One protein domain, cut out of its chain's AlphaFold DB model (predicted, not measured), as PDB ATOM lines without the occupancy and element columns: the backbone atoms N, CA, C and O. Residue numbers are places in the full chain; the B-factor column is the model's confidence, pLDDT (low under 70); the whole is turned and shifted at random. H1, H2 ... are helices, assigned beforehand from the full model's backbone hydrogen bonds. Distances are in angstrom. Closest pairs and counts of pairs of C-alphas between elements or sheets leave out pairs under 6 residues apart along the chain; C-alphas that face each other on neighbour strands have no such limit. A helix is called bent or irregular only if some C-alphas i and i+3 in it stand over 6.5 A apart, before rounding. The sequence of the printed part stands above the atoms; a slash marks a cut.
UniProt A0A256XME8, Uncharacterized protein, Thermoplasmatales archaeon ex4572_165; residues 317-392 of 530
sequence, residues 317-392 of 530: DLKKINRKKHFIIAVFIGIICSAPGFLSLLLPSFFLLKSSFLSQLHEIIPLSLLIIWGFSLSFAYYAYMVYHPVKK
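What this domain is: This is residues 317 to 392 of the 530 residues of an uncharacterized protein of Thermoplasmatales archaeon ex4572_165 (UniProt A0A256XME8). Two long helices, H1 and H4, lie side by side and run opposite ways, making a rod, and two short helices, H2 and H3, make a small, loosely joined head at one end of it. The chain goes out along H1, turns through H2 and H3, and folds back along H4, bringing the first and last printed residues to the end away from the head. The printed part has 76 residues with four named helices, in the order H1, H2, H3, H4, and no named strand; its class is all helix. It is loose, with a radius of gyration of the C-alphas of 16.3 A, and spans 51 by 20 by 16 A.

How they stand to each other: Start with H1, residues 323 to 346, and look across to H4, residues 369 to 392: they touch, with 39 pairs of C-alphas within 8 A. Their closest C-alphas are those of Gly 334 and Gly 374, 4.1 A apart. Their lines stand at a shallow tilt of 12 degrees, opposite ways. Next comes H2, residues 348 to 354, which is close to H1 but not clearly touching; the closest C-alphas, of Ser 344 and Phe 351, are 6.0 A apart, and the two lines are about perpendicular, at 86 degrees. H2 and H3, residues 356 to 364, only just touch, with 3 pairs of C-alphas within 8 A, and touch only at the corner by their link; the closest C-alphas, of Leu 352 and Ser 359, are 6.3 A apart. Their tilt is a steep 52 degrees, opposite ways. H3 is apart from both H1 and H4, and H2 is apart from H4. Of the O i to N i+4 pairs, 18 of 20 are within hydrogen-bond range in H1, 1 of 3 in H2, 4 of 5 in H3 and 18 of 20 in H4; in H2, 0 of 4 O i to N i+3 pairs are within range.

Where its parts are: Find C-alpha 323 at (9.544, 18.596, 22.645); from there H1 runs 32.4 A to C-alpha 346. H1 is irregular, with C-alphas 337 and 340 lying 7.0 A apart, and it has a kink of 48 degrees near residue 340. H2 has seven residues and H3 nine. Find C-alpha 369 at (27.561, 28.371, 4.013), where H4 begins; it runs 33.0 A to C-alpha 392 at (20.376, 21.014, 35.384). H4 is irregular, but only just: C-alphas 386 and 389 are 6.9 A apart, and there is a kink of 35 degrees near residue 386.

The domain as a whole: The two C-alphas farthest apart are those of Asp 317 and Leu 353, at 51.0 A, while those of Asp 317 and Lys 392 are 10.0 A apart. The printed part has no cut, and the links H1 to H2, H2 to H3 and H3 to H4 are tight. The mean pLDDT of the printed part is 79.5, and the model's confidence is low, under 70, at residues 348 to 365.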
ATOM      1  N   ASP A 317       9.515  20.414  36.200       79.19
ATOM      2  CA  ASP A 317      10.341  21.283  35.347       79.19
ATOM      3  C   ASP A 317      10.451  20.789  33.899       79.19
ATOM      4  O   ASP A 317      10.700  21.578  32.991       79.19
ATOM      5  N   LEU A 318      10.219  19.494  33.657       81.25
ATOM      6  CA  LEU A 318      10.254  18.900  32.319       81.25
ATOM      7  C   LEU A 318       8.884  18.915  31.639       81.25
ATOM      8  O   LEU A 318       8.811  19.021  30.417       81.25
ATOM      9  N   LYS A 319       7.790  18.876  32.410       78.38
ATOM     10  CA  LYS A 319       6.413  18.897  31.889       78.38
ATOM     11  C   LYS A 319       6.097  20.181  31.116       78.38
ATOM     12  O   LYS A 319       5.295  20.160  30.186       78.38
ATOM     13  N   LYS A 320       6.755  21.289  31.470       77.94
ATOM     14  CA  LYS A 320       6.638  22.578  30.771       77.94
ATOM     15  C   LYS A 320       7.258  22.547  29.364       77.94
ATOM     16  O   LYS A 320       6.908  23.375  28.526       77.94
ATOM     17  N   ILE A 321       8.145  21.590  29.082       79.62
ATOM     18  CA  ILE A 321       8.910  21.522  27.835       79.62
ATOM     19  C   ILE A 321       8.183  20.628  26.835       79.62
ATOM     20  O   ILE A 321       8.245  19.398  26.881       79.62
ATOM     21  N   ASN A 322       7.532  21.250  25.855       83.31
ATOM     22  CA  ASN A 322       6.929  20.510  24.755       83.31
ATOM     23  C   ASN A 322       7.972  20.243  23.655       83.31
ATOM     24  O   ASN A 322       8.262  21.112  22.829       83.31
ATOM     25  N   ARG A 323       8.514  19.016  23.618       84.69
ATOM     26  CA  ARG A 323       9.544  18.596  22.645       84.69
ATOM     27  C   ARG A 323       9.137  18.839  21.187       84.69
ATOM     28  O   ARG A 323       9.980  19.240  20.391       84.69
ATOM     29  N   LYS A 324       7.859  18.635  20.838       87.31
ATOM     30  CA  LYS A 324       7.357  18.850  19.468       87.31
ATOM     31  C   LYS A 324       7.363  20.330  19.091       87.31
ATOM     32  O   LYS A 324       7.771  20.677  17.991       87.31
ATOM     33  N   LYS A 325       6.972  21.209  20.021       89.19
ATOM     34  CA  LYS A 325       6.985  22.663  19.805       89.19
ATOM     35  C   LYS A 325       8.407  23.175  19.564       89.19
ATOM     36  O   LYS A 325       8.634  23.884  18.593       89.19
ATOM     37  N   HIS A 326       9.363  22.782  20.408       88.69
ATOM     38  CA  HIS A 326      10.762  23.190  20.231       88.69
ATOM     39  C   HIS A 326      11.386  22.618  18.959       88.69
ATOM     40  O   HIS A 326      12.189  23.303  18.339       88.69
ATOM     41  N   PHE A 327      10.987  21.416  18.532       90.25
ATOM     42  CA  PHE A 327      11.396  20.868  17.238       90.25
ATOM     43  C   PHE A 327      10.903  21.729  16.067       90.25
ATOM     44  O   PHE A 327      11.695  22.088  15.204       90.25
ATOM     45  N   ILE A 328       9.626  22.130  16.063       92.56
ATOM     46  CA  ILE A 328       9.068  22.997  15.010       92.56
ATOM     47  C   ILE A 328       9.783  24.354  14.983       92.56
ATOM     48  O   ILE A 328      10.154  24.827  13.914       92.56
ATOM     49  N   ILE A 329      10.020  24.962  16.151       92.06
ATOM     50  CA  ILE A 329      10.734  26.244  16.246       92.06
ATOM     51  C   ILE A 329      12.179  26.102  15.750       92.06
ATOM     52  O   ILE A 329      12.642  26.956  15.003       92.06
ATOM     53  N   ALA A 330      12.871  25.019  16.116       91.94
ATOM     54  CA  ALA A 330      14.227  24.737  15.647       91.94
ATOM     55  C   ALA A 330      14.288  24.658  14.117       91.94
ATOM     56  O   ALA A 330      15.095  25.344  13.490       91.94
ATOM     57  N   VAL A 331      13.377  23.883  13.521       92.19
ATOM     58  CA  VAL A 331      13.261  23.741  12.066       92.19
ATOM     59  C   VAL A 331      12.959  25.090  11.414       92.19
ATOM     60  O   VAL A 331      13.584  25.429  10.416       92.19
ATOM     61  N   PHE A 332      12.068  25.897  11.992       93.75
ATOM     62  CA  PHE A 332      11.734  27.219  11.462       93.75
ATOM     63  C   PHE A 332      12.929  28.185  11.488       93.75
ATOM     64  O   PHE A 332      13.203  28.844  10.489       93.75
ATOM     65  N   ILE A 333      13.691  28.214  12.588       91.56
ATOM     66  CA  ILE A 333      14.942  28.985  12.701       91.56
ATOM     67  C   ILE A 333      15.956  28.516  11.647       91.56
ATOM     68  O   ILE A 333      16.566  29.343  10.967       91.56
ATOM     69  N   GLY A 334      16.102  27.199  11.476       91.12
ATOM     70  CA  GLY A 334      16.992  26.618  10.473       91.12
ATOM     71  C   GLY A 334      16.598  26.981   9.043       91.12
ATOM     72  O   GLY A 334      17.459  27.359   8.249       91.12
ATOM     73  N   ILE A 335      15.304  26.933   8.716       90.38
ATOM     74  CA  ILE A 335      14.776  27.304   7.395       90.38
ATOM     75  C   ILE A 335      14.987  28.794   7.127       90.38
ATOM     76  O   ILE A 335      15.487  29.142   6.065       90.38
ATOM     77  N   ILE A 336      14.672  29.679   8.078       90.75
ATOM     78  CA  ILE A 336      14.876  31.127   7.903       90.75
ATOM     79  C   ILE A 336      16.352  31.448   7.658       90.75
ATOM     80  O   ILE A 336      16.673  32.240   6.777       90.75
ATOM     81  N   CYS A 337      17.249  30.821   8.420       87.19
ATOM     82  CA  CYS A 337      18.683  31.058   8.300       87.19
ATOM     83  C   CYS A 337      19.265  30.479   6.995       87.19
ATOM     84  O   CYS A 337      20.131  31.102   6.388       87.19
ATOM     85  N   SER A 338      18.756  29.334   6.526       87.25
ATOM     86  CA  SER A 338      19.214  28.682   5.286       87.25
ATOM     87  C   SER A 338      18.546  29.203   4.008       87.25
ATOM     88  O   SER A 338      19.117  29.042   2.928       87.25
ATOM     89  N   ALA A 339      17.383  29.855   4.097       85.25
ATOM     90  CA  ALA A 339      16.622  30.342   2.946       85.25
ATOM     91  C   ALA A 339      17.427  31.253   1.995       85.25
ATOM     92  O   ALA A 339      17.339  31.029   0.788       85.25
ATOM     93  N   PRO A 340      18.256  32.213   2.458       80.12
ATOM     94  CA  PRO A 340      19.084  33.026   1.563       80.12
ATOM     95  C   PRO A 340      20.125  32.189   0.801       80.12
ATOM     96  O   PRO A 340      20.359  32.410  -0.388       80.12
ATOM     97  N   GLY A 341      20.710  31.182   1.459       80.62
ATOM     98  CA  GLY A 341      21.651  30.253   0.833       80.62
ATOM     99  C   GLY A 341      20.978  29.362  -0.209       80.62
ATOM    100  O   GLY A 341      21.471  29.219  -1.322       80.62
ATOM    101  N   PHE A 342      19.800  28.827   0.107       79.12
ATOM    102  CA  PHE A 342      19.041  27.990  -0.822       79.12
ATOM    103  C   PHE A 342      18.517  28.779  -2.033       79.12
ATOM    104  O   PHE A 342      18.590  28.310  -3.168       79.12
ATOM    105  N   LEU A 343      18.033  30.004  -1.812       76.50
ATOM    106  CA  LEU A 343      17.484  30.857  -2.866       76.50
ATOM    107  C   LEU A 343      18.569  31.362  -3.832       76.50
ATOM    108  O   LEU A 343      18.319  31.441  -5.034       76.50
ATOM    109  N   SER A 344      19.780  31.633  -3.328       71.31
ATOM    110  CA  SER A 344      20.937  31.971  -4.172       71.31
ATOM    111  C   SER A 344      21.415  30.800  -5.043       71.31
ATOM    112  O   SER A 344      21.876  31.032  -6.158       71.31
ATOM    113  N   LEU A 345      21.243  29.551  -4.589       72.50
ATOM    114  CA  LEU A 345      21.552  28.352  -5.377       72.50
ATOM    115  C   LEU A 345      20.515  28.094  -6.488       72.50
ATOM    116  O   LEU A 345      20.879  27.681  -7.585       72.50
ATOM    117  N   LEU A 346      19.227  28.339  -6.212       72.25
ATOM    118  CA  LEU A 346      18.120  28.067  -7.141       72.25
ATOM    119  C   LEU A 346      17.950  29.122  -8.241       72.25
ATOM    120  O   LEU A 346      17.614  28.770  -9.368       72.25
ATOM    121  N   LEU A 347      18.155  30.407  -7.926       71.31
ATOM    122  CA  LEU A 347      18.000  31.513  -8.880       71.31
ATOM    123  C   LEU A 347      19.248  32.415  -8.903       71.31
ATOM    124  O   LEU A 347      19.191  33.554  -8.424       71.31
ATOM    125  N   PRO A 348      20.360  31.960  -9.513       64.38
ATOM    126  CA  PRO A 348      21.608  32.724  -9.553       64.38
ATOM    127  C   PRO A 348      21.439  34.101 -10.214       64.38
ATOM    128  O   PRO A 348      21.974  35.099  -9.742       64.38
ATOM    129  N   SER A 349      20.636  34.176 -11.281       58.25
ATOM    130  CA  SER A 349      20.427  35.384 -12.089       58.25
ATOM    131  C   SER A 349      19.541  36.442 -11.426       58.25
ATOM    132  O   SER A 349      19.743  37.634 -11.644       58.25
ATOM    133  N   PHE A 350      18.570  36.039 -10.602       57.03
ATOM    134  CA  PHE A 350      17.669  36.968  -9.909       57.03
ATOM    135  C   PHE A 350      18.350  37.632  -8.707       57.03
ATOM    136  O   PHE A 350      18.120  38.804  -8.413       57.03
ATOM    137  N   PHE A 351      19.205  36.873  -8.021       53.44
ATOM    138  CA  PHE A 351      19.851  37.293  -6.786       53.44
ATOM    139  C   PHE A 351      21.015  38.267  -7.023       53.44
ATOM    140  O   PHE A 351      21.196  39.218  -6.265       53.44
ATOM    141  N   LEU A 352      21.753  38.074  -8.121       53.94
ATOM    142  CA  LEU A 352      22.904  38.901  -8.500       53.94
ATOM    143  C   LEU A 352      22.499  40.298  -9.014       53.94
ATOM    144  O   LEU A 352      23.303  41.223  -8.957       53.94
ATOM    145  N   LEU A 353      21.255  40.476  -9.487       50.19
ATOM    146  CA  LEU A 353      20.818  41.700 -10.173       50.19
ATOM    147  C   LEU A 353      20.107  42.757  -9.304       50.19
ATOM    148  O   LEU A 353      19.950  43.879  -9.781       50.19
ATOM    149  N   LYS A 354      19.611  42.446  -8.092       54.84
ATOM    150  CA  LYS A 354      18.591  43.316  -7.451       54.84
ATOM    151  C   LYS A 354      18.855  43.799  -6.022       54.84
ATOM    152  O   LYS A 354      18.171  44.722  -5.588       54.84
ATOM    153  N   SER A 355      19.819  43.249  -5.285       57.06
ATOM    154  CA  SER A 355      20.071  43.667  -3.895       57.06
ATOM    155  C   SER A 355      21.545  43.952  -3.626       57.06
ATOM    156  O   SER A 355      22.336  43.023  -3.490       57.06
ATOM    157  N   SER A 356      21.878  45.237  -3.468       57.53
ATOM    158  CA  SER A 356      23.221  45.736  -3.133       57.53
ATOM    159  C   SER A 356      23.797  45.154  -1.835       57.53
ATOM    160  O   SER A 356      25.004  44.975  -1.725       57.53
ATOM    161  N   PHE A 357      22.941  44.817  -0.864       60.44
ATOM    162  CA  PHE A 357      23.360  44.291   0.440       60.44
ATOM    163  C   PHE A 357      23.772  42.809   0.390       60.44
ATOM    164  O   PHE A 357      24.751  42.409   1.011       60.44
ATOM    165  N   LEU A 358      23.050  41.970  -0.364       58.75
ATOM    166  CA  LEU A 358      23.343  40.531  -0.440       58.75
ATOM    167  C   LEU A 358      24.479  40.208  -1.416       58.75
ATOM    168  O   LEU A 358      25.190  39.232  -1.193       58.75
ATOM    169  N   SER A 359      24.692  41.033  -2.447       61.78
ATOM    170  CA  SER A 359      25.880  40.932  -3.303       61.78
ATOM    171  C   SER A 359      27.156  41.278  -2.528       61.78
ATOM    172  O   SER A 359      28.133  40.545  -2.627       61.78
ATOM    173  N   GLN A 360      27.122  42.315  -1.679       61.62
ATOM    174  CA  GLN A 360      28.223  42.650  -0.761       61.62
ATOM    175  C   GLN A 360      28.478  41.542   0.271       61.62
ATOM    176  O   GLN A 360      29.626  41.222   0.563       61.62
ATOM    177  N   LEU A 361      27.425  40.911   0.805       59.97
ATOM    178  CA  LEU A 361      27.583  39.772   1.714       59.97
ATOM    179  C   LEU A 361      28.159  38.532   1.021       59.97
ATOM    180  O   LEU A 361      28.906  37.808   1.667       59.97
ATOM    181  N   HIS A 362      27.857  38.297  -0.261       63.38
ATOM    182  CA  HIS A 362      28.427  37.181  -1.024       63.38
ATOM    183  C   HIS A 362      29.943  37.305  -1.213       63.38
ATOM    184  O   HIS A 362      30.642  36.296  -1.159       63.38
ATOM    185  N   GLU A 363      30.452  38.528  -1.397       62.03
ATOM    186  CA  GLU A 363      31.896  38.787  -1.496       62.03
ATOM    187  C   GLU A 363      32.637  38.515  -0.177       62.03
ATOM    188  O   GLU A 363      33.816  38.168  -0.196       62.03
ATOM    189  N   ILE A 364      31.951  38.634   0.965       65.44
ATOM    190  CA  ILE A 364      32.538  38.440   2.300       65.44
ATOM    191  C   ILE A 364      32.330  37.000   2.800       65.44
ATOM    192  O   ILE A 364      33.221  36.428   3.428       65.44
ATOM    193  N   ILE A 365      31.161  36.399   2.549       67.38
ATOM    194  CA  ILE A 365      30.798  35.043   2.979       67.38
ATOM    195  C   ILE A 365      30.032  34.345   1.845       67.38
ATOM    196  O   ILE A 365      28.948  34.802   1.474       67.38
ATOM    197  N   PRO A 366      30.503  33.190   1.337       72.62
ATOM    198  CA  PRO A 366      29.751  32.447   0.338       72.62
ATOM    199  C   PRO A 366      28.401  32.024   0.925       72.62
ATOM    200  O   PRO A 366      28.327  31.285   1.908       72.62
ATOM    201  N   LEU A 367      27.314  32.504   0.313       72.62
ATOM    202  CA  LEU A 367      25.945  32.315   0.813       72.62
ATOM    203  C   LEU A 367      25.539  30.841   0.971       72.62
ATOM    204  O   LEU A 367      24.650  30.536   1.762       72.62
ATOM    205  N   SER A 368      26.208  29.919   0.278       74.06
ATOM    206  CA  SER A 368      26.032  28.474   0.457       74.06
ATOM    207  C   SER A 368      26.350  28.003   1.885       74.06
ATOM    208  O   SER A 368      25.710  27.070   2.371       74.06
ATOM    209  N   LEU A 369      27.252  28.680   2.610       81.19
ATOM    210  CA  LEU A 369      27.561  28.371   4.013       81.19
ATOM    211  C   LEU A 369      26.377  28.623   4.955       81.19
ATOM    212  O   LEU A 369      26.277  27.963   5.990       81.19
ATOM    213  N   LEU A 370      25.442  29.510   4.593       83.56
ATOM    214  CA  LEU A 370      24.243  29.769   5.398       83.56
ATOM    215  C   LEU A 370      23.351  28.530   5.528       83.56
ATOM    216  O   LEU A 370      22.642  28.385   6.522       83.56
ATOM    217  N   ILE A 371      23.420  27.598   4.572       83.94
ATOM    218  CA  ILE A 371      22.710  26.317   4.661       83.94
ATOM    219  C   ILE A 371      23.264  25.501   5.834       83.94
ATOM    220  O   ILE A 371      22.503  25.053   6.694       83.94
ATOM    221  N   ILE A 372      24.590  25.369   5.918       86.12
ATOM    222  CA  ILE A 372      25.279  24.635   6.989       86.12
ATOM    223  C   ILE A 372      25.011  25.300   8.347       86.12
ATOM    224  O   ILE A 372      24.706  24.621   9.330       86.12
ATOM    225  N   TRP A 373      25.057  26.633   8.397       86.62
ATOM    226  CA  TRP A 373      24.769  27.400   9.609       86.62
ATOM    227  C   TRP A 373      23.315  27.254  10.056       86.62
ATOM    228  O   TRP A 373      23.068  27.082  11.247       86.62
ATOM    229  N   GLY A 374      22.358  27.233   9.124       89.69
ATOM    230  CA  GLY A 374      20.950  26.985   9.429       89.69
ATOM    231  C   GLY A 374      20.722  25.609  10.062       89.69
ATOM    232  O   GLY A 374      20.040  25.507  11.086       89.69
ATOM    233  N   PHE A 375      21.347  24.556   9.522       89.19
ATOM    234  CA  PHE A 375      21.301  23.215  10.119       89.19
ATOM    235  C   PHE A 375      21.939  23.176  11.510       89.19
ATOM    236  O   PHE A 375      21.333  22.656  12.451       89.19
ATOM    237  N   SER A 376      23.132  23.760  11.654       90.56
ATOM    238  CA  SER A 376      23.855  23.822  12.927       90.56
ATOM    239  C   SER A 376      23.056  24.570  14.000       90.56
ATOM    240  O   SER A 376      22.870  24.060  15.106       90.56
ATOM    241  N   LEU A 377      22.490  25.732  13.661       92.88
ATOM    242  CA  LEU A 377      21.705  26.559  14.576       92.88
ATOM    243  C   LEU A 377      20.398  25.876  14.995       92.88
ATOM    244  O   LEU A 377      20.044  25.903  16.174       92.88
ATOM    245  N   SER A 378      19.710  25.218  14.056       93.00
ATOM    246  CA  SER A 378      18.526  24.402  14.352       93.00
ATOM    247  C   SER A 378      18.857  23.294  15.355       93.00
ATOM    248  O   SER A 378      18.198  23.165  16.393       93.00
ATOM    249  N   PHE A 379      19.922  22.528  15.096       92.75
ATOM    250  CA  PHE A 379      20.348  21.451  15.987       92.75
ATOM    251  C   PHE A 379      20.761  21.980  17.367       92.75
ATOM    252  O   PHE A 379      20.303  21.455  18.383       92.75
ATOM    253  N   ALA A 380      21.565  23.044  17.413       93.00
ATOM    254  CA  ALA A 380      22.026  23.665  18.651       93.00
ATOM    255  C   ALA A 380      20.861  24.197  19.497       93.00
ATOM    256  O   ALA A 380      20.788  23.907  20.692       93.00
ATOM    257  N   TYR A 381      19.911  24.908  18.880       93.94
ATOM    258  CA  TYR A 381      18.719  25.416  19.560       93.94
ATOM    259  C   TYR A 381      17.868  24.278  20.135       93.94
ATOM    260  O   TYR A 381      17.495  24.314  21.312       93.94
ATOM    261  N   TYR A 382      17.590  23.245  19.328       93.19
ATOM    262  CA  TYR A 382      16.823  22.084  19.774       93.19
ATOM    263  C   TYR A 382      17.510  21.377  20.945       93.19
ATOM    264  O   TYR A 382      16.878  21.111  21.972       93.19
ATOM    265  N   ALA A 383      18.809  21.104  20.807       91.69
ATOM    266  CA  ALA A 383      19.579  20.401  21.818       91.69
ATOM    267  C   ALA A 383      19.638  21.193  23.131       91.69
ATOM    268  O   ALA A 383      19.398  20.631  24.202       91.69
ATOM    269  N   TYR A 384      19.886  22.502  23.055       91.81
ATOM    270  CA  TYR A 384      19.932  23.368  24.228       91.81
ATOM    271  C   TYR A 384      18.580  23.406  24.949       91.81
ATOM    272  O   TYR A 384      18.505  23.068  26.128       91.81
ATOM    273  N   MET A 385      17.489  23.718  24.245       90.44
ATOM    274  CA  MET A 385      16.170  23.872  24.872       90.44
ATOM    275  C   MET A 385      15.627  22.571  25.477       90.44
ATOM    276  O   MET A 385      14.973  22.600  26.518       90.44
ATOM    277  N   VAL A 386      15.890  21.421  24.847       88.44
ATOM    278  CA  VAL A 386      15.350  20.133  25.309       88.44
ATOM    279  C   VAL A 386      16.214  19.494  26.397       88.44
ATOM    280  O   VAL A 386      15.666  18.947  27.356       88.44
ATOM    281  N   TYR A 387      17.544  19.536  26.272       89.06
ATOM    282  CA  TYR A 387      18.436  18.774  27.155       89.06
ATOM    283  C   TYR A 387      19.033  19.593  28.300       89.06
ATOM    284  O   TYR A 387      19.374  19.004  29.327       89.06
ATOM    285  N   HIS A 388      19.124  20.922  28.188       89.69
ATOM    286  CA  HIS A 388      19.666  21.760  29.263       89.69
ATOM    287  C   HIS A 388      18.900  21.612  30.594       89.69
ATOM    288  O   HIS A 388      19.547  21.442  31.628       89.69
ATOM    289  N   PRO A 389      17.551  21.581  30.626       88.75
ATOM    290  CA  PRO A 389      16.812  21.428  31.885       88.75
ATOM    291  C   PRO A 389      17.005  20.050  32.527       88.75
ATOM    292  O   PRO A 389      17.147  19.947  33.742       88.75
ATOM    293  N   VAL A 390      17.087  18.993  31.711       88.31
ATOM    294  CA  VAL A 390      17.398  17.633  32.184       88.31
ATOM    295  C   VAL A 390      18.793  17.593  32.803       88.31
ATOM    296  O   VAL A 390      18.979  16.996  33.862       88.31
ATOM    297  N   LYS A 391      19.765  18.249  32.157       89.94
ATOM    298  CA  LYS A 391      21.128  18.367  32.672       89.94
ATOM    299  C   LYS A 391      21.144  19.105  34.012       89.94
ATOM    300  O   LYS A 391      21.720  18.582  34.952       89.94
ATOM    301  N   LYS A 392      20.446  20.239  34.134       90.31
ATOM    302  CA  LYS A 392      20.376  21.014  35.384       90.31
ATOM    303  C   LYS A 392      19.867  20.179  36.567       90.31
ATOM    304  O   LYS A 392      20.459  20.224  37.637       90.31
TER     305      LYS A 392